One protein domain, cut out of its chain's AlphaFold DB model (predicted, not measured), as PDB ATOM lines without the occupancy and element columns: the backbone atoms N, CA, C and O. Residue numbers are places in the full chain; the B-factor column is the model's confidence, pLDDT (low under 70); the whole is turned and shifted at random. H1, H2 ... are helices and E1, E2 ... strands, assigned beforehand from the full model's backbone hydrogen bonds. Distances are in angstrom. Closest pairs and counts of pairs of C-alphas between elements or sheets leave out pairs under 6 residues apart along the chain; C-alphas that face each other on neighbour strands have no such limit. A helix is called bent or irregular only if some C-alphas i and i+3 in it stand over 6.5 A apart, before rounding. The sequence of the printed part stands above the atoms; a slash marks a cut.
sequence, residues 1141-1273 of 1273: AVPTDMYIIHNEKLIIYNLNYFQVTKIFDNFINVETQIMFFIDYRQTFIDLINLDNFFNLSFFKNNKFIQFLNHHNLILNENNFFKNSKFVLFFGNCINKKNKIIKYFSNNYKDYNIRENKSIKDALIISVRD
ATOM      1  N   ALA A1141     101.573 108.048 106.722       51.47
ATOM      2  CA  ALA A1141     102.427 109.188 107.009       51.47
ATOM      3  C   ALA A1141     103.464 108.809 108.073       51.47
ATOM      4  O   ALA A1141     103.158 108.640 109.254       51.47
ATOM      5  N   VAL A1142     104.717 108.681 107.643       55.81
ATOM      6  CA  VAL A1142     105.863 108.524 108.541       55.81
ATOM      7  C   VAL A1142     105.940 109.777 109.420       55.81
ATOM      8  O   VAL A1142     105.891 110.876 108.867       55.81
ATOM      9  N   PRO A1143     106.041 109.677 110.757       57.22
ATOM     10  CA  PRO A1143     106.177 110.861 111.596       57.22
ATOM     11  C   PRO A1143     107.499 111.568 111.276       57.22
ATOM     12  O   PRO A1143     108.575 110.963 111.350       57.22
ATOM     13  N   THR A1144     107.382 112.834 110.877       67.69
ATOM     14  CA  THR A1144     108.470 113.716 110.446       67.69
ATOM     15  C   THR A1144     108.476 114.966 111.321       67.69
ATOM     16  O   THR A1144     107.708 115.911 111.132       67.69
ATOM     17  N   ASP A1145     109.354 114.954 112.318       71.25
ATOM     18  CA  ASP A1145     109.541 116.083 113.224       71.25
ATOM     19  C   ASP A1145     110.802 116.862 112.820       71.25
ATOM     20  O   ASP A1145     111.891 116.293 112.680       71.25
ATOM     21  N   MET A1146     110.654 118.171 112.644       77.31
ATOM     22  CA  MET A1146     111.700 119.133 112.313       77.31
ATOM     23  C   MET A1146     112.173 119.836 113.586       77.31
ATOM     24  O   MET A1146     111.389 120.483 114.275       77.31
ATOM     25  N   TYR A1147     113.459 119.710 113.898       74.62
ATOM     26  CA  TYR A1147     114.112 120.330 115.049       74.62
ATOM     27  C   TYR A1147     114.962 121.467 114.533       74.62
ATOM     28  O   TYR A1147     115.806 121.252 113.666       74.62
ATOM     29  N   ILE A1148     114.749 122.654 115.074       75.62
ATOM     30  CA  ILE A1148     115.410 123.873 114.640       75.62
ATOM     31  C   ILE A1148     116.087 124.464 115.864       75.62
ATOM     32  O   ILE A1148     115.416 124.867 116.811       75.62
ATOM     33  N   ILE A1149     117.416 124.468 115.857       77.38
ATOM     34  CA  ILE A1149     118.217 125.203 116.835       77.38
ATOM     35  C   ILE A1149     118.492 126.566 116.208       77.38
ATOM     36  O   ILE A1149     119.180 126.620 115.190       77.38
ATOM     37  N   HIS A1150     117.915 127.632 116.763       78.56
ATOM     38  CA  HIS A1150     118.029 129.002 116.253       78.56
ATOM     39  C   HIS A1150     117.802 130.016 117.384       78.56
ATOM     40  O   HIS A1150     116.885 129.833 118.180       78.56
ATOM     41  N   ASN A1151     118.614 131.076 117.455       73.44
ATOM     42  CA  ASN A1151     118.516 132.164 118.447       73.44
ATOM     43  C   ASN A1151     118.357 131.669 119.897       73.44
ATOM     44  O   ASN A1151     117.431 132.054 120.604       73.44
ATOM     45  N   GLU A1152     119.233 130.748 120.309       71.38
ATOM     46  CA  GLU A1152     119.194 130.046 121.604       71.38
ATOM     47  C   GLU A1152     117.933 129.202 121.875       71.38
ATOM     48  O   GLU A1152     117.802 128.632 122.955       71.38
ATOM     49  N   LYS A1153     117.025 129.036 120.910       74.50
ATOM     50  CA  LYS A1153     115.811 128.218 121.046       74.50
ATOM     51  C   LYS A1153     115.960 126.883 120.330       74.50
ATOM     52  O   LYS A1153     116.538 126.807 119.247       74.50
ATOM     53  N   LEU A1154     115.378 125.834 120.907       75.25
ATOM     54  CA  LEU A1154     115.063 124.589 120.207       75.25
ATOM     55  C   LEU A1154     113.566 124.575 119.888       75.25
ATOM     56  O   LEU A1154     112.738 124.347 120.773       75.25
ATOM     57  N   ILE A1155     113.225 124.794 118.623       76.19
ATOM     58  CA  ILE A1155     111.857 124.714 118.110       76.19
ATOM     59  C   ILE A1155     111.642 123.320 117.518       76.19
ATOM     60  O   ILE A1155     112.467 122.829 116.747       76.19
ATOM     61  N   ILE A1156     110.529 122.685 117.874       72.94
ATOM     62  CA  ILE A1156     110.078 121.415 117.313       72.94
ATOM     63  C   ILE A1156     108.803 121.679 116.517       72.94
ATOM     64  O   ILE A1156     107.783 122.088 117.078       72.94
ATOM     65  N   TYR A1157     108.862 121.436 115.213       76.12
ATOM     66  CA  TYR A1157     107.760 121.610 114.274       76.12
ATOM     67  C   TYR A1157     107.423 120.267 113.627       76.12
ATOM     68  O   TYR A1157     108.306 119.595 113.097       76.12
ATOM     69  N   ASN A1158     106.161 119.845 113.652       74.56
ATOM     70  CA  ASN A1158     105.752 118.617 112.976       74.56
ATOM     71  C   ASN A1158     105.303 118.932 111.542       74.56
ATOM     72  O   ASN A1158     104.339 119.676 111.340       74.56
ATOM     73  N   LEU A1159     105.978 118.344 110.551       73.00
ATOM     74  CA  LEU A1159     105.713 118.613 109.133       73.00
ATOM     75  C   LEU A1159     104.436 117.951 108.602       73.00
ATOM     76  O   LEU A1159     103.876 118.439 107.627       73.00
ATOM     77  N   ASN A1160     103.937 116.883 109.231       69.31
ATOM     78  CA  ASN A1160     102.686 116.246 108.801       69.31
ATOM     79  C   ASN A1160     101.451 117.066 109.215       69.31
ATOM     80  O   ASN A1160     100.445 117.058 108.510       69.31
ATOM     81  N   TYR A1161     101.521 117.765 110.353       68.75
ATOM     82  CA  TYR A1161     100.416 118.570 110.893       68.75
ATOM     83  C   TYR A1161     100.582 120.080 110.670       68.75
ATOM     84  O   TYR A1161      99.631 120.829 110.893       68.75
ATOM     85  N   PHE A1162     101.755 120.521 110.205       72.44
ATOM     86  CA  PHE A1162     102.106 121.927 109.985       72.44
ATOM     87  C   PHE A1162     101.906 122.802 111.233       72.44
ATOM     88  O   PHE A1162     101.261 123.853 111.193       72.44
ATOM     89  N   GLN A1163     102.434 122.332 112.369       74.88
ATOM     90  CA  GLN A1163     102.287 122.969 113.682       74.88
ATOM     91  C   GLN A1163     103.571 122.867 114.514       74.88
ATOM     92  O   GLN A1163     104.245 121.834 114.524       74.88
ATOM     93  N   VAL A1164     103.859 123.919 115.286       71.31
ATOM     94  CA  VAL A1164     104.850 123.878 116.372       71.31
ATOM     95  C   VAL A1164     104.319 122.974 117.481       71.31
ATOM     96  O   VAL A1164     103.256 123.233 118.041       71.31
ATOM     97  N   THR A1165     105.056 121.920 117.825       64.69
ATOM     98  CA  THR A1165     104.698 121.036 118.944       64.69
ATOM     99  C   THR A1165     105.259 121.562 120.263       64.69
ATOM    100  O   THR A1165     104.595 121.482 121.303       64.69
ATOM    101  N   LYS A1166     106.484 122.106 120.243       64.69
ATOM    102  CA  LYS A1166     107.156 122.644 121.430       64.69
ATOM    103  C   LYS A1166     108.284 123.610 121.076       64.69
ATOM    104  O   LYS A1166     108.967 123.430 120.074       64.69
ATOM    105  N   ILE A1167     108.509 124.582 121.952       70.00
ATOM    106  CA  ILE A1167     109.694 125.443 121.970       70.00
ATOM    107  C   ILE A1167     110.382 125.234 123.324       70.00
ATOM    108  O   ILE A1167     109.705 125.087 124.345       70.00
ATOM    109  N   PHE A1168     111.711 125.176 123.323       64.12
ATOM    110  CA  PHE A1168     112.544 125.280 124.519       64.12
ATOM    111  C   PHE A1168     113.458 126.492 124.356       64.12
ATOM    112  O   PHE A1168     114.311 126.497 123.469       64.12
ATOM    113  N   ASP A1169     113.279 127.505 125.194       64.38
ATOM    114  CA  ASP A1169     114.156 128.673 125.242       64.38
ATOM    115  C   ASP A1169     115.467 128.363 125.998       64.38
ATOM    116  O   ASP A1169     115.530 127.429 126.803       64.38
ATOM    117  N   ASN A1170     116.509 129.157 125.740       63.06
ATOM    118  CA  ASN A1170     117.834 129.094 126.376       63.06
ATOM    119  C   ASN A1170     118.550 127.726 126.248       63.06
ATOM    120  O   ASN A1170     119.213 127.262 127.178       63.06
ATOM    121  N   PHE A1171     118.414 127.060 125.099       63.94
ATOM    122  CA  PHE A1171     118.994 125.749 124.806       63.94
ATOM    123  C   PHE A1171     120.519 125.816 124.596       63.94
ATOM    124  O   PHE A1171     121.278 125.383 125.464       63.94
ATOM    125  N   ILE A1172     120.984 126.330 123.448       61.69
ATOM    126  CA  ILE A1172     122.405 126.576 123.125       61.69
ATOM    127  C   ILE A1172     122.480 127.664 122.040       61.69
ATOM    128  O   ILE A1172     121.705 127.617 121.085       61.69
ATOM    129  N   ASN A1173     123.436 128.590 122.141       59.41
ATOM    130  CA  ASN A1173     123.769 129.528 121.069       59.41
ATOM    131  C   ASN A1173     124.731 128.866 120.060       59.41
ATOM    132  O   ASN A1173     125.874 128.558 120.400       59.41
ATOM    133  N   VAL A1174     124.237 128.562 118.859       62.09
ATOM    134  CA  VAL A1174     124.965 127.915 117.749       62.09
ATOM    135  C   VAL A1174     124.377 128.443 116.436       62.09
ATOM    136  O   VAL A1174     123.200 128.805 116.405       62.09
ATOM    137  N   GLU A1175     125.158 128.427 115.350       65.19
ATOM    138  CA  GLU A1175     124.638 128.570 113.982       65.19
ATOM    139  C   GLU A1175     123.375 127.724 113.757       65.19
ATOM    140  O   GLU A1175     123.275 126.593 114.245       65.19
ATOM    141  N   THR A1176     122.433 128.266 112.980       68.75
ATOM    142  CA  THR A1176     121.121 127.664 112.732       68.75
ATOM    143  C   THR A1176     121.244 126.229 112.217       68.75
ATOM    144  O   THR A1176     121.685 125.999 111.093       68.75
ATOM    145  N   GLN A1177     120.824 125.247 113.019       75.12
ATOM    146  CA  GLN A1177     120.849 123.834 112.629       75.12
ATOM    147  C   GLN A1177     119.441 123.267 112.538       75.12
ATOM    148  O   GLN A1177     118.720 123.218 113.536       75.12
ATOM    149  N   ILE A1178     119.099 122.753 111.355       80.00
ATOM    150  CA  ILE A1178     117.858 122.023 111.124       80.00
ATOM    151  C   ILE A1178     118.131 120.518 111.094       80.00
ATOM    152  O   ILE A1178     119.053 120.019 110.442       80.00
ATOM    153  N   MET A1179     117.318 119.770 111.835       79.00
ATOM    154  CA  MET A1179     117.381 118.319 111.909       79.00
ATOM    155  C   MET A1179     116.009 117.688 111.713       79.00
ATOM    156  O   MET A1179     115.099 117.907 112.509       79.00
ATOM    157  N   PHE A1180     115.884 116.830 110.706       77.50
ATOM    158  CA  PHE A1180     114.669 116.062 110.452       77.50
ATOM    159  C   PHE A1180     114.781 114.680 111.066       77.50
ATOM    160  O   PHE A1180     115.687 113.923 110.726       77.50
ATOM    161  N   PHE A1181     113.853 114.327 111.945       73.44
ATOM    162  CA  PHE A1181     113.766 112.996 112.530       73.44
ATOM    163  C   PHE A1181     112.633 112.228 111.856       73.44
ATOM    164  O   PHE A1181     111.488 112.676 111.858       73.44
ATOM    165  N   ILE A1182     112.969 111.079 111.265       75.19
ATOM    166  CA  ILE A1182     112.060 110.276 110.436       75.19
ATOM    167  C   ILE A1182     112.040 108.842 110.980       75.19
ATOM    168  O   ILE A1182     113.068 108.154 110.971       75.19
ATOM    169  N   ASP A1183     110.893 108.379 111.489       70.62
ATOM    170  CA  ASP A1183     110.800 107.084 112.183       70.62
ATOM    171  C   ASP A1183     110.168 105.957 111.348       70.62
ATOM    172  O   ASP A1183     108.952 105.773 111.307       70.62
ATOM    173  N   TYR A1184     111.022 105.119 110.757       71.31
ATOM    174  CA  TYR A1184     110.634 103.891 110.058       71.31
ATOM    175  C   TYR A1184     110.690 102.638 110.952       71.31
ATOM    176  O   TYR A1184     110.701 101.516 110.436       71.31
ATOM    177  N   ARG A1185     110.744 102.743 112.290       67.88
ATOM    178  CA  ARG A1185     110.801 101.554 113.171       67.88
ATOM    179  C   ARG A1185     109.545 100.689 113.052       67.88
ATOM    180  O   ARG A1185     109.681  99.467 112.960       67.88
ATOM    181  N   GLN A1186     108.362 101.305 112.994       60.44
ATOM    182  CA  GLN A1186     107.063 100.610 112.994       60.44
ATOM    183  C   GLN A1186     106.514 100.265 111.595       60.44
ATOM    184  O   GLN A1186     105.709  99.350 111.473       60.44
ATOM    185  N   THR A1187     106.967 100.932 110.531       62.19
ATOM    186  CA  THR A1187     106.498 100.686 109.152       62.19
ATOM    187  C   THR A1187     106.987  99.341 108.594       62.19
ATOM    188  O   THR A1187     108.047  98.849 108.979       62.19
ATOM    189  N   PHE A1188     106.271  98.715 107.655       60.97
ATOM    190  CA  PHE A1188     106.810  97.546 106.938       60.97
ATOM    191  C   PHE A1188     107.888  97.964 105.923       60.97
ATOM    192  O   PHE A1188     107.896  99.099 105.454       60.97
ATOM    193  N   ILE A1189     108.818  97.056 105.589       65.38
ATOM    194  CA  ILE A1189     109.967  97.339 104.699       65.38
ATOM    195  C   ILE A1189     109.485  97.874 103.342       65.38
ATOM    196  O   ILE A1189     110.032  98.842 102.808       65.38
ATOM    197  N   ASP A1190     108.437  97.260 102.806       61.19
ATOM    198  CA  ASP A1190     107.912  97.560 101.476       61.19
ATOM    199  C   ASP A1190     107.228  98.936 101.440       61.19
ATOM    200  O   ASP A1190     107.391  99.667 100.469       61.19
ATOM    201  N   LEU A1191     106.635  99.355 102.564       58.69
ATOM    202  CA  LEU A1191     105.968 100.648 102.766       58.69
ATOM    203  C   LEU A1191     106.924 101.823 103.051       58.69
ATOM    204  O   LEU A1191     106.472 102.951 103.222       58.69
ATOM    205  N   ILE A1192     108.243 101.596 103.115       67.06
ATOM    206  CA  ILE A1192     109.220 102.696 103.143       67.06
ATOM    207  C   ILE A1192     109.205 103.389 101.774       67.06
ATOM    208  O   ILE A1192     109.797 102.877 100.822       67.06
ATOM    209  N   ASN A1193     108.541 104.541 101.708       69.19
ATOM    210  CA  ASN A1193     108.622 105.521 100.630       69.19
ATOM    211  C   ASN A1193     109.345 106.765 101.184       69.19
ATOM    212  O   ASN A1193     108.956 107.291 102.231       69.19
ATOM    213  N   LEU A1194     110.440 107.160 100.533       73.69
ATOM    214  CA  LEU A1194     111.237 108.341 100.879       73.69
ATOM    215  C   LEU A1194     110.956 109.506  99.913       73.69
ATOM    216  O   LEU A1194     110.997 110.654 100.350       73.69
ATOM    217  N   ASP A1195     110.580 109.226  98.661       72.25
ATOM    218  CA  ASP A1195     110.306 110.227  97.621       72.25
ATOM    219  C   ASP A1195     109.274 111.263  98.066       72.25
ATOM    220  O   ASP A1195     109.510 112.461  97.940       72.25
ATOM    221  N   ASN A1196     108.181 110.833  98.704       69.62
ATOM    222  CA  ASN A1196     107.138 111.751  99.183       69.62
ATOM    223  C   ASN A1196     107.655 112.853 100.129       69.62
ATOM    224  O   ASN A1196     107.062 113.925 100.177       69.62
ATOM    225  N   PHE A1197     108.718 112.597 100.897       73.56
ATOM    226  CA  PHE A1197     109.323 113.599 101.779       73.56
ATOM    227  C   PHE A1197     110.430 114.381 101.066       73.56
ATOM    228  O   PHE A1197     110.512 115.603 101.177       73.56
ATOM    229  N   PHE A1198     111.282 113.675 100.320       75.25
ATOM    230  CA  PHE A1198     112.460 114.248  99.672       75.25
ATOM    231  C   PHE A1198     112.148 115.053  98.398       75.25
ATOM    232  O   PHE A1198     112.980 115.853  97.983       75.25
ATOM    233  N   ASN A1199     110.918 114.963  97.879       75.81
ATOM    234  CA  ASN A1199     110.350 115.865  96.866       75.81
ATOM    235  C   ASN A1199     109.926 117.246  97.420       75.81
ATOM    236  O   ASN A1199     109.301 118.021  96.701       75.81
ATOM    237  N   LEU A1200     110.209 117.547  98.697       77.19
ATOM    238  CA  LEU A1200     110.081 118.875  99.326       77.19
ATOM    239  C   LEU A1200     108.690 119.540  99.279       77.19
ATOM    240  O   LEU A1200     108.548 120.715  99.611       77.19
ATOM    241  N   SER A1201     107.625 118.792  98.972       73.88
ATOM    242  CA  SER A1201     106.276 119.333  98.734       73.88
ATOM    243  C   SER A1201     105.671 120.122  99.905       73.88
ATOM    244  O   SER A1201     104.719 120.874  99.708       73.88
ATOM    245  N   PHE A1202     106.208 119.977 101.119       76.25
ATOM    246  CA  PHE A1202     105.812 120.750 102.298       76.25
ATOM    247  C   PHE A1202     106.206 122.238 102.222       76.25
ATOM    248  O   PHE A1202     105.558 123.049 102.883       76.25
ATOM    249  N   PHE A1203     107.177 122.629 101.385       79.62
ATOM    250  CA  PHE A1203     107.467 124.046 101.106       79.62
ATOM    251  C   PHE A1203     106.311 124.768 100.404       79.62
ATOM    252  O   PHE A1203     106.181 125.979 100.539       79.62
ATOM    253  N   LYS A1204     105.413 124.033  99.736       79.19
ATOM    254  CA  LYS A1204     104.202 124.582  99.100       79.19
ATOM    255  C   LYS A1204     103.057 124.833 100.094       79.19
ATOM    256  O   LYS A1204     101.956 125.182  99.680       79.19
ATOM    257  N   ASN A1205     103.269 124.617 101.398       81.06
ATOM    258  CA  ASN A1205     102.243 124.812 102.420       81.06
ATOM    259  C   ASN A1205     102.363 126.186 103.098       81.06
ATOM    260  O   ASN A1205     103.328 126.457 103.815       81.06
ATOM    261  N   ASN A1206     101.326 127.015 102.964       81.25
ATOM    262  CA  ASN A1206     101.289 128.370 103.525       81.25
ATOM    263  C   ASN A1206     101.544 128.422 105.045       81.25
ATOM    264  O   ASN A1206     102.181 129.361 105.515       81.25
ATOM    265  N   LYS A1207     101.122 127.409 105.821       83.25
ATOM    266  CA  LYS A1207     101.375 127.350 107.276       83.25
ATOM    267  C   LYS A1207     102.847 127.108 107.613       83.25
ATOM    268  O   LYS A1207     103.295 127.501 108.688       83.25
ATOM    269  N   PHE A1208     103.595 126.458 106.721       83.19
ATOM    270  CA  PHE A1208     105.038 126.281 106.882       83.19
ATOM    271  C   PHE A1208     105.785 127.579 106.578       83.19
ATOM    272  O   PHE A1208     106.608 128.011 107.379       83.19
ATOM    273  N   ILE A1209     105.426 128.249 105.478       83.19
ATOM    274  CA  ILE A1209     106.006 129.542 105.082       83.19
ATOM    275  C   ILE A1209     105.765 130.600 106.173       83.19
ATOM    276  O   ILE A1209     106.702 131.265 106.612       83.19
ATOM    277  N   GLN A1210     104.533 130.706 106.685       83.50
ATOM    278  CA  GLN A1210     104.200 131.611 107.794       83.50
ATOM    279  C   GLN A1210     105.021 131.320 109.059       83.50
ATOM    280  O   GLN A1210     105.478 132.251 109.717       83.50
ATOM    281  N   PHE A1211     105.247 130.043 109.384       86.06
ATOM    282  CA  PHE A1211     106.083 129.639 110.514       86.06
ATOM    283  C   PHE A1211     107.558 130.038 110.332       86.06
ATOM    284  O   PHE A1211     108.156 130.571 111.268       86.06
ATOM    285  N   LEU A1212     108.136 129.819 109.145       83.81
ATOM    286  CA  LEU A1212     109.518 130.211 108.849       83.81
ATOM    287  C   LEU A1212     109.706 131.727 109.002       83.81
ATOM    288  O   LEU A1212     110.629 132.162 109.693       83.81
ATOM    289  N   ASN A1213     108.777 132.512 108.450       83.25
ATOM    290  CA  ASN A1213     108.784 133.971 108.552       83.25
ATOM    291  C   ASN A1213     108.631 134.449 110.007       83.25
ATOM    292  O   ASN A1213     109.370 135.324 110.438       83.25
ATOM    293  N   HIS A1214     107.732 133.844 110.792       83.69
ATOM    294  CA  HIS A1214     107.506 134.223 112.196       83.69
ATOM    295  C   HIS A1214     108.725 133.987 113.109       83.69
ATOM    296  O   HIS A1214     108.845 134.615 114.159       83.69
ATOM    297  N   HIS A1215     109.638 133.092 112.720       78.75
ATOM    298  CA  HIS A1215     110.859 132.785 113.469       78.75
ATOM    299  C   HIS A1215     112.153 133.255 112.778       78.75
ATOM    300  O   HIS A1215     113.230 132.855 113.215       78.75
ATOM    301  N   ASN A1216     112.064 134.098 111.740       78.06
ATOM    302  CA  ASN A1216     113.199 134.617 110.956       78.06
ATOM    303  C   ASN A1216     114.115 133.522 110.359       78.06
ATOM    304  O   ASN A1216     115.329 133.691 110.233       78.06
ATOM    305  N   LEU A1217     113.535 132.383 109.971       79.94
ATOM    306  CA  LEU A1217     114.264 131.226 109.451       79.94
ATOM    307  C   LEU A1217     114.372 131.266 107.924       79.94
ATOM    308  O   LEU A1217     113.415 130.963 107.213       79.94
ATOM    309  N   ILE A1218     115.569 131.559 107.410       73.44
ATOM    310  CA  ILE A1218     115.848 131.571 105.966       73.44
ATOM    311  C   ILE A1218     116.005 130.129 105.450       73.44
ATOM    312  O   ILE A1218     117.114 129.599 105.349       73.44
ATOM    313  N   LEU A1219     114.882 129.489 105.119       76.12
ATOM    314  CA  LEU A1219     114.814 128.162 104.501       76.12
ATOM    315  C   LEU A1219     114.018 128.206 103.193       76.12
ATOM    316  O   LEU A1219     112.873 128.648 103.175       76.12
ATOM    317  N   ASN A1220     114.606 127.693 102.116       73.06
ATOM    318  CA  ASN A1220     113.973 127.503 100.809       73.06
ATOM    319  C   ASN A1220     114.487 126.207 100.156       73.06
ATOM    320  O   ASN A1220     115.421 125.587 100.663       73.06
ATOM    321  N   GLU A1221     113.895 125.785  99.034       72.94
ATOM    322  CA  GLU A1221     114.279 124.533  98.352       72.94
ATOM    323  C   GLU A1221     115.784 124.490  98.008       72.94
ATOM    324  O   GLU A1221     116.420 123.449  98.173       72.94
ATOM    325  N   ASN A1222     116.378 125.638  97.654       71.44
ATOM    326  CA  ASN A1222     117.784 125.766  97.251       71.44
ATOM    327  C   ASN A1222     118.791 125.656  98.410       71.44
ATOM    328  O   ASN A1222     119.927 125.253  98.185       71.44
ATOM    329  N   ASN A1223     118.425 126.041  99.637       75.75
ATOM    330  CA  ASN A1223     119.319 125.973 100.804       75.75
ATOM    331  C   ASN A1223     118.947 124.856 101.798       75.75
ATOM    332  O   ASN A1223     119.671 124.623 102.773       75.75
ATOM    333  N   PHE A1224     117.839 124.154 101.542       79.75
ATOM    334  CA  PHE A1224     117.292 123.124 102.414       79.75
ATOM    335  C   PHE A1224     118.311 122.032 102.730       79.75
ATOM    336  O   PHE A1224     118.595 121.792 103.903       79.75
ATOM    337  N   PHE A1225     118.881 121.377 101.714       76.56
ATOM    338  CA  PHE A1225     119.777 120.234 101.922       76.56
ATOM    339  C   PHE A1225     121.058 120.632 102.659       76.56
ATOM    340  O   PHE A1225     121.413 119.985 103.646       76.56
ATOM    341  N   LYS A1226     121.666 121.758 102.272       74.19
ATOM    342  CA  LYS A1226     122.849 122.349 102.915       74.19
ATOM    343  C   LYS A1226     122.680 122.591 104.420       74.19
ATOM    344  O   LYS A1226     123.584 122.277 105.197       74.19
ATOM    345  N   ASN A1227     121.519 123.099 104.838       72.12
ATOM    346  CA  ASN A1227     121.239 123.457 106.235       72.12
ATOM    347  C   ASN A1227     120.638 122.303 107.068       72.12
ATOM    348  O   ASN A1227     120.391 122.467 108.269       72.12
ATOM    349  N   SER A1228     120.419 121.128 106.460       79.94
ATOM    350  CA  SER A1228     119.631 120.036 107.048       79.94
ATOM    351  C   SER A1228     120.417 118.752 107.309       79.94
ATOM    352  O   SER A1228     121.197 118.267 106.490       79.94
ATOM    353  N   LYS A1229     120.144 118.119 108.455       82.50
ATOM    354  CA  LYS A1229     120.617 116.763 108.782       82.50
ATOM    355  C   LYS A1229     119.422 115.839 109.002       82.50
ATOM    356  O   LYS A1229     118.583 116.098 109.861       82.50
ATOM    357  N   PHE A1230     119.365 114.724 108.286       81.88
ATOM    358  CA  PHE A1230     118.275 113.754 108.387       81.88
ATOM    359  C   PHE A1230     118.684 112.608 109.320       81.88
ATOM    360  O   PHE A1230     119.710 111.963 109.113       81.88
ATOM    361  N   VAL A1231     117.894 112.335 110.356       78.19
ATOM    362  CA  VAL A1231     118.080 111.227 111.299       78.19
ATOM    363  C   VAL A1231     116.975 110.202 111.075       78.19
ATOM    364  O   VAL A1231     115.842 110.373 111.523       78.19
ATOM    365  N   LEU A1232     117.310 109.124 110.366       78.44
ATOM    366  CA  LEU A1232     116.370 108.073 109.989       78.44
ATOM    367  C   LEU A1232     116.497 106.885 110.947       78.44
ATOM    368  O   LEU A1232     117.532 106.209 110.979       78.44
ATOM    369  N   PHE A1233     115.437 106.595 111.699       75.06
ATOM    370  CA  PHE A1233     115.362 105.408 112.553       75.06
ATOM    371  C   PHE A1233     114.830 104.219 111.755       75.06
ATOM    372  O   PHE A1233     113.707 104.248 111.264       75.06
ATOM    373  N   PHE A1234     115.608 103.142 111.654       73.19
ATOM    374  CA  PHE A1234     115.231 101.944 110.889       73.19
ATOM    375  C   PHE A1234     114.971 100.710 111.774       73.19
ATOM    376  O   PHE A1234     114.406  99.720 111.309       73.19
ATOM    377  N   GLY A1235     115.335 100.764 113.060       69.38
ATOM    378  CA  GLY A1235     115.186  99.650 114.009       69.38
ATOM    379  C   GLY A1235     116.087  98.447 113.689       69.38
ATOM    380  O   GLY A1235     116.916  98.492 112.787       69.38
ATOM    381  N   ASN A1236     115.903  97.322 114.384       66.31
ATOM    382  CA  ASN A1236     116.761  96.128 114.247       66.31
ATOM    383  C   ASN A1236     116.650  95.390 112.879       66.31
ATOM    384  O   ASN A1236     117.004  94.216 112.770       66.31
ATOM    385  N   CYS A1237     116.146  96.035 111.820       72.62
ATOM    386  CA  CYS A1237     115.941  95.439 110.504       72.62
ATOM    387  C   CYS A1237     116.994  95.903 109.482       72.62
ATOM    388  O   CYS A1237     116.903  96.986 108.903       72.62
ATOM    389  N   ILE A1238     117.958  95.026 109.190       74.69
ATOM    390  CA  ILE A1238     119.020  95.262 108.193       74.69
ATOM    391  C   ILE A1238     118.437  95.560 106.798       74.69
ATOM    392  O   ILE A1238     118.978  96.390 106.073       74.69
ATOM    393  N   ASN A1239     117.303  94.955 106.431       77.38
ATOM    394  CA  ASN A1239     116.677  95.194 105.127       77.38
ATOM    395  C   ASN A1239     116.131  96.627 104.993       77.38
ATOM    396  O   ASN A1239     116.303  97.231 103.936       77.38
ATOM    397  N   LYS A1240     115.558  97.206 106.063       79.94
ATOM    398  CA  LYS A1240     115.148  98.625 106.083       79.94
ATOM    399  C   LYS A1240     116.355  99.541 105.902       79.94
ATOM    400  O   LYS A1240     116.332 100.416 105.043       79.94
ATOM    401  N   LYS A1241     117.433  99.282 106.654       84.12
ATOM    402  CA  LYS A1241     118.707 100.006 106.535       84.12
ATOM    403  C   LYS A1241     119.233  99.992 105.097       84.12
ATOM    404  O   LYS A1241     119.586 101.036 104.565       84.12
ATOM    405  N   ASN A1242     119.248  98.820 104.462       83.75
ATOM    406  CA  ASN A1242     119.724  98.664 103.090       83.75
ATOM    407  C   ASN A1242     118.816  99.379 102.077       83.75
ATOM    408  O   ASN A1242     119.339  99.984 101.148       83.75
ATOM    409  N   LYS A1243     117.485  99.356 102.258       83.00
ATOM    410  CA  LYS A1243     116.541 100.096 101.399       83.00
ATOM    411  C   LYS A1243     116.740 101.613 101.515       83.00
ATOM    412  O   LYS A1243     116.790 102.282 100.492       83.00
ATOM    413  N   ILE A1244     116.948 102.127 102.731       81.75
ATOM    414  CA  ILE A1244     117.278 103.540 102.977       81.75
ATOM    415  C   ILE A1244     118.620 103.911 102.330       81.75
ATOM    416  O   ILE A1244     118.686 104.881 101.590       81.75
ATOM    417  N   ILE A1245     119.687 103.134 102.544       83.88
ATOM    418  CA  ILE A1245     120.999 103.425 101.933       83.88
ATOM    419  C   ILE A1245     120.911 103.399 100.400       83.88
ATOM    420  O   ILE A1245     121.455 104.291  99.755       83.88
ATOM    421  N   LYS A1246     120.187 102.422  99.830       86.00
ATOM    422  CA  LYS A1246     119.972 102.304  98.380       86.00
ATOM    423  C   LYS A1246     119.204 103.498  97.799       86.00
ATOM    424  O   LYS A1246     119.449 103.876  96.664       86.00
ATOM    425  N   TYR A1247     118.284 104.083  98.565       85.94
ATOM    426  CA  TYR A1247     117.559 105.282  98.151       85.94
ATOM    427  C   TYR A1247     118.514 106.459  97.918       85.94
ATOM    428  O   TYR A1247     118.601 106.982  96.811       85.94
ATOM    429  N   PHE A1248     119.302 106.817  98.937       84.88
ATOM    430  CA  PHE A1248     120.228 107.947  98.827       84.88
ATOM    431  C   PHE A1248     121.338 107.701  97.800       84.88
ATOM    432  O   PHE A1248     121.674 108.627  97.074       84.88
ATOM    433  N   SER A1249     121.831 106.461  97.658       82.75
ATOM    434  CA  SER A1249     122.819 106.122  96.620       82.75
ATOM    435  C   SER A1249     122.295 106.206  95.189       82.75
ATOM    436  O   SER A1249     123.091 106.223  94.257       82.75
ATOM    437  N   ASN A1250     120.974 106.167  95.006       83.94
ATOM    438  CA  ASN A1250     120.344 106.250  93.693       83.94
ATOM    439  C   ASN A1250     119.962 107.691  93.330       83.94
ATOM    440  O   ASN A1250     120.040 108.050  92.159       83.94
ATOM    441  N   ASN A1251     119.544 108.491  94.317       81.56
ATOM    442  CA  ASN A1251     118.904 109.787  94.078       81.56
ATOM    443  C   ASN A1251     119.818 111.002  94.334       81.56
ATOM    444  O   ASN A1251     119.494 112.091  93.874       81.56
ATOM    445  N   TYR A1252     120.952 110.843  95.030       81.38
ATOM    446  CA  TYR A1252     121.877 111.940  95.343       81.38
ATOM    447  C   TYR A1252     123.327 111.560  95.019       81.38
ATOM    448  O   TYR A1252     123.749 110.434  95.283       81.38
ATOM    449  N   LYS A1253     124.100 112.507  94.469       73.56
ATOM    450  CA  LYS A1253     125.529 112.314  94.165       73.56
ATOM    451  C   LYS A1253     126.383 112.453  95.424       73.56
ATOM    452  O   LYS A1253     127.040 111.494  95.824       73.56
ATOM    453  N   ASP A1254     126.290 113.599  96.096       79.38
ATOM    454  CA  ASP A1254     127.107 113.921  97.263       79.38
ATOM    455  C   ASP A1254     126.316 113.792  98.568       79.38
ATOM    456  O   ASP A1254     125.603 114.679  99.031       79.38
ATOM    457  N   TYR A1255     126.436 112.628  99.203       80.50
ATOM    458  CA  TYR A1255     125.758 112.340 100.462       80.50
ATOM    459  C   TYR A1255     126.673 111.579 101.428       80.50
ATOM    460  O   TYR A1255     127.450 110.697 101.063       80.50
ATOM    461  N   ASN A1256     126.563 111.901 102.715       81.81
ATOM    462  CA  ASN A1256     127.345 111.282 103.782       81.81
ATOM    463  C   ASN A1256     126.404 110.608 104.787       81.81
ATOM    464  O   ASN A1256     125.681 111.278 105.528       81.81
ATOM    465  N   ILE A1257     126.437 109.271 104.821       83.19
ATOM    466  CA  ILE A1257     125.691 108.440 105.776       83.19
ATOM    467  C   ILE A1257     126.619 108.022 106.914       83.19
ATOM    468  O   ILE A1257     127.626 107.345 106.702       83.19
ATOM    469  N   ARG A1258     126.242 108.357 108.147       81.69
ATOM    470  CA  ARG A1258     126.938 107.947 109.371       81.69
ATOM    471  C   ARG A1258     125.981 107.179 110.269       81.69
ATOM    472  O   ARG A1258     124.881 107.638 110.554       81.69
ATOM    473  N   GLU A1259     126.402 106.019 110.766       76.38
ATOM    474  CA  GLU A1259     125.687 105.374 111.870       76.38
ATOM    475  C   GLU A1259     125.766 106.269 113.111       76.38
ATOM    476  O   GLU A1259     126.847 106.742 113.483       76.38
ATOM    477  N   ASN A1260     124.630 106.496 113.771       69.94
ATOM    478  CA  ASN A1260     124.621 107.246 115.016       69.94
ATOM    479  C   ASN A1260     125.287 106.398 116.117       69.94
ATOM    480  O   ASN A1260     124.767 105.361 116.527       69.94
ATOM    481  N   LYS A1261     126.454 106.833 116.611       64.12
ATOM    482  CA  LYS A1261     127.193 106.128 117.678       64.12
ATOM    483  C   LYS A1261     126.410 106.058 118.996       64.12
ATOM    484  O   LYS A1261     126.647 105.155 119.797       64.12
ATOM    485  N   SER A1262     125.505 107.010 119.212       57.78
ATOM    486  CA  SER A1262     124.758 107.205 120.454       57.78
ATOM    487  C   SER A1262     123.388 106.521 120.425       57.78
ATOM    488  O   SER A1262     122.961 105.966 121.437       57.78
ATOM    489  N   ILE A1263     122.716 106.505 119.268       64.44
ATOM    490  CA  ILE A1263     121.417 105.848 119.076       64.44
ATOM    491  C   ILE A1263     121.575 104.640 118.154       64.44
ATOM    492  O   ILE A1263     121.771 104.774 116.948       64.44
ATOM    493  N   LYS A1264     121.430 103.439 118.724       62.03
ATOM    494  CA  LYS A1264     121.368 102.205 117.935       62.03
ATOM    495  C   LYS A1264     120.175 102.250 116.983       62.03
ATOM    496  O   LYS A1264     119.090 102.679 117.365       62.03
ATOM    497  N   ASP A1265     120.403 101.758 115.773       71.75
ATOM    498  CA  ASP A1265     119.427 101.671 114.687       71.75
ATOM    499  C   ASP A1265     118.964 103.020 114.090       71.75
ATOM    500  O   ASP A1265     117.858 103.118 113.549       71.75
ATOM    501  N   ALA A1266     119.823 104.048 114.155       78.06
ATOM    502  CA  ALA A1266     119.643 105.329 113.470       78.06
ATOM    503  C   ALA A1266     120.784 105.626 112.475       78.06
ATOM    504  O   ALA A1266     121.965 105.428 112.783       78.06
ATOM    505  N   LEU A1267     120.431 106.138 111.293       81.75
ATOM    506  CA  LEU A1267     121.363 106.729 110.327       81.75
ATOM    507  C   LEU A1267     121.252 108.253 110.385       81.75
ATOM    508  O   LEU A1267     120.149 108.782 110.307       81.75
ATOM    509  N   ILE A1268     122.385 108.943 110.489       81.69
ATOM    510  CA  ILE A1268     122.495 110.379 110.226       81.69
ATOM    511  C   ILE A1268     122.919 110.523 108.768       81.69
ATOM    512  O   ILE A1268     123.944 109.968 108.372       81.69
ATOM    513  N   ILE A1269     122.144 111.255 107.983       83.50
ATOM    514  CA  ILE A1269     122.382 111.514 106.569       83.50
ATOM    515  C   ILE A1269     122.485 113.025 106.389       83.50
ATOM    516  O   ILE A1269     121.611 113.771 106.824       83.50
ATOM    517  N   SER A1270     123.572 113.472 105.774       81.31
ATOM    518  CA  SER A1270     123.727 114.840 105.278       81.31
ATOM    519  C   SER A1270     123.902 114.760 103.770       81.31
ATOM    520  O   SER A1270     124.879 114.153 103.319       81.31
ATOM    521  N   VAL A1271     122.968 115.336 103.022       76.81
ATOM    522  CA  VAL A1271     123.140 115.602 101.590       76.81
ATOM    523  C   VAL A1271     123.933 116.904 101.477       76.81
ATOM    524  O   VAL A1271     123.764 117.799 102.305       76.81
ATOM    525  N   ARG A1272     124.855 116.967 100.527       66.06
ATOM    526  CA  ARG A1272     125.531 118.191 100.100       66.06
ATOM    527  C   ARG A1272     125.174 118.404  98.634       66.06
ATOM    528  O   ARG A1272     124.896 117.429  97.937       66.06
ATOM    529  N   ASP A1273     125.133 119.667  98.242       54.47
ATOM    530  CA  ASP A1273     124.865 120.078  96.863       54.47
ATOM    531  C   ASP A1273     126.032 119.674  95.943       54.47
ATOM    532  O   ASP A1273     127.194 119.787  96.412       54.47
TER     533      ASP A1273
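AT A GLANCE: This is residues 1141 to 1273 of the 1273 residues of an uncharacterized protein of Plasmodium vinckei petteri (UniProt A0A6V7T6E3). A twisted wall of seven strands arches through the whole domain, with the five named helices over one side of it and no named helix over the other. The longest helix, H5, runs along E7 at one end of the wall; H3 and H4 only graze the sheet, while H1 and H2 lie farther out on the chain's way from E4 back to E5. The printed part has 133 residues, with the named elements in the order E1 E2 E3 E4 H1 H2 H3 H4 E5 H5 E6 E7. The sheet is mixed, its strands side by side as E3 E2 E1 E4 E5 E7 E6, and the class is mixed, helices and strands. The whole is compact, with a radius of gyration of the C-alphas of 14.9 A, and spans 40 by 32 by 28 A.

HOW THE PARTS SIT: Inner strands E4, residues 1177 to 1183, and E5, residues 1228 to 1233, are parallel neighbours at 22 degrees, with N 1231 and O 1180 2.7 A apart. E1, residues 1144 to 1150, is antiparallel to E4, with N 1147 and O 1179 2.8 A apart. E2, residues 1153 to 1158, forms a hairpin with E1, where N 1148 and O 1155 are 2.8 A apart. Edge strand E3, residues 1163 to 1168, forms a hairpin with E2, where N 1156 and O 1166 are 2.8 A apart. E1 E2 E3 make a meander, each strand the antiparallel neighbour of the one before; with E4, the antiparallel neighbour of E1, they make a Greek key. On the other side of E5, E7, residues 1266 to 1271, is its antiparallel neighbour, with N 1230 and O 1269 2.8 A apart. Edge strand E6, residues 1255 to 1259, forms a hairpin with E7, where N 1258 and O 1268 are 2.8 A apart. H5, residues 1238 to 1251, is on the sheet in two layers, a helix on one face of it, at a height over the sheet of 9.8 A; it lies over E7, along the strands, at 3 degrees on the local plane. The closest C-alphas of H5 and E6 are those of Phe 1248 and Tyr 1255, 7.2 A apart. E5, H5 and E6 form a split strand-helix-strand unit, two strands running the same way with E7 between them, and its crossover is right-handed. H4, residues 1221 to 1227, only grazes the sheet with residues 1224 to 1227; its C-alpha of Phe 1225 is 5.7 A from that of Val 1271 in E7, the closest pair. H3, residues 1206 to 1214, only grazes it with residues 1207 to 1211. H1, residues 1195 to 1198, and H2, residues 1201 to 1204, are not on the sheet and meet only through their link. H2 and H3 are close but not clearly touching, with the closest C-alphas, of Phe 1203 and Ile 1209, 6.9 A apart. E4, these four helices and E5 form a strand-helix-strand unit, two parallel neighbours with helices between. Every O i to N i+4 pair is within hydrogen-bond range in H3 and H5; H4 has 1 of 3, and 1 of 4 O i to N i+3 pairs, while H1 and H2 are too short for an O i to N i+4 pair.

IN THESE COORDINATES: E1 begins at C-alpha 1144, (108.470, 113.716, 110.446), and is 18.9 A long; E4 is 19.5 A. H5 is 20.3 A long, from C-alpha 1238 at (119.020, 95.262, 108.193). H4 is irregular, with C-alphas 1222 and 1225 7.5 A apart. E7 ends at C-alpha 1271, (123.140, 115.602, 101.590).

THE WHOLE: The two C-alphas farthest apart, those of Asn 1170 and Asp 1190, are 41.4 A apart. The printed part has no cut and ends at the chain's last residue, 1273. The link from E4 to H1, 11 residues, is long. The mean pLDDT of the printed part is 74.0, and 36 residues are under 70, among them residues 1168 to 1176 and 1185 to 1193.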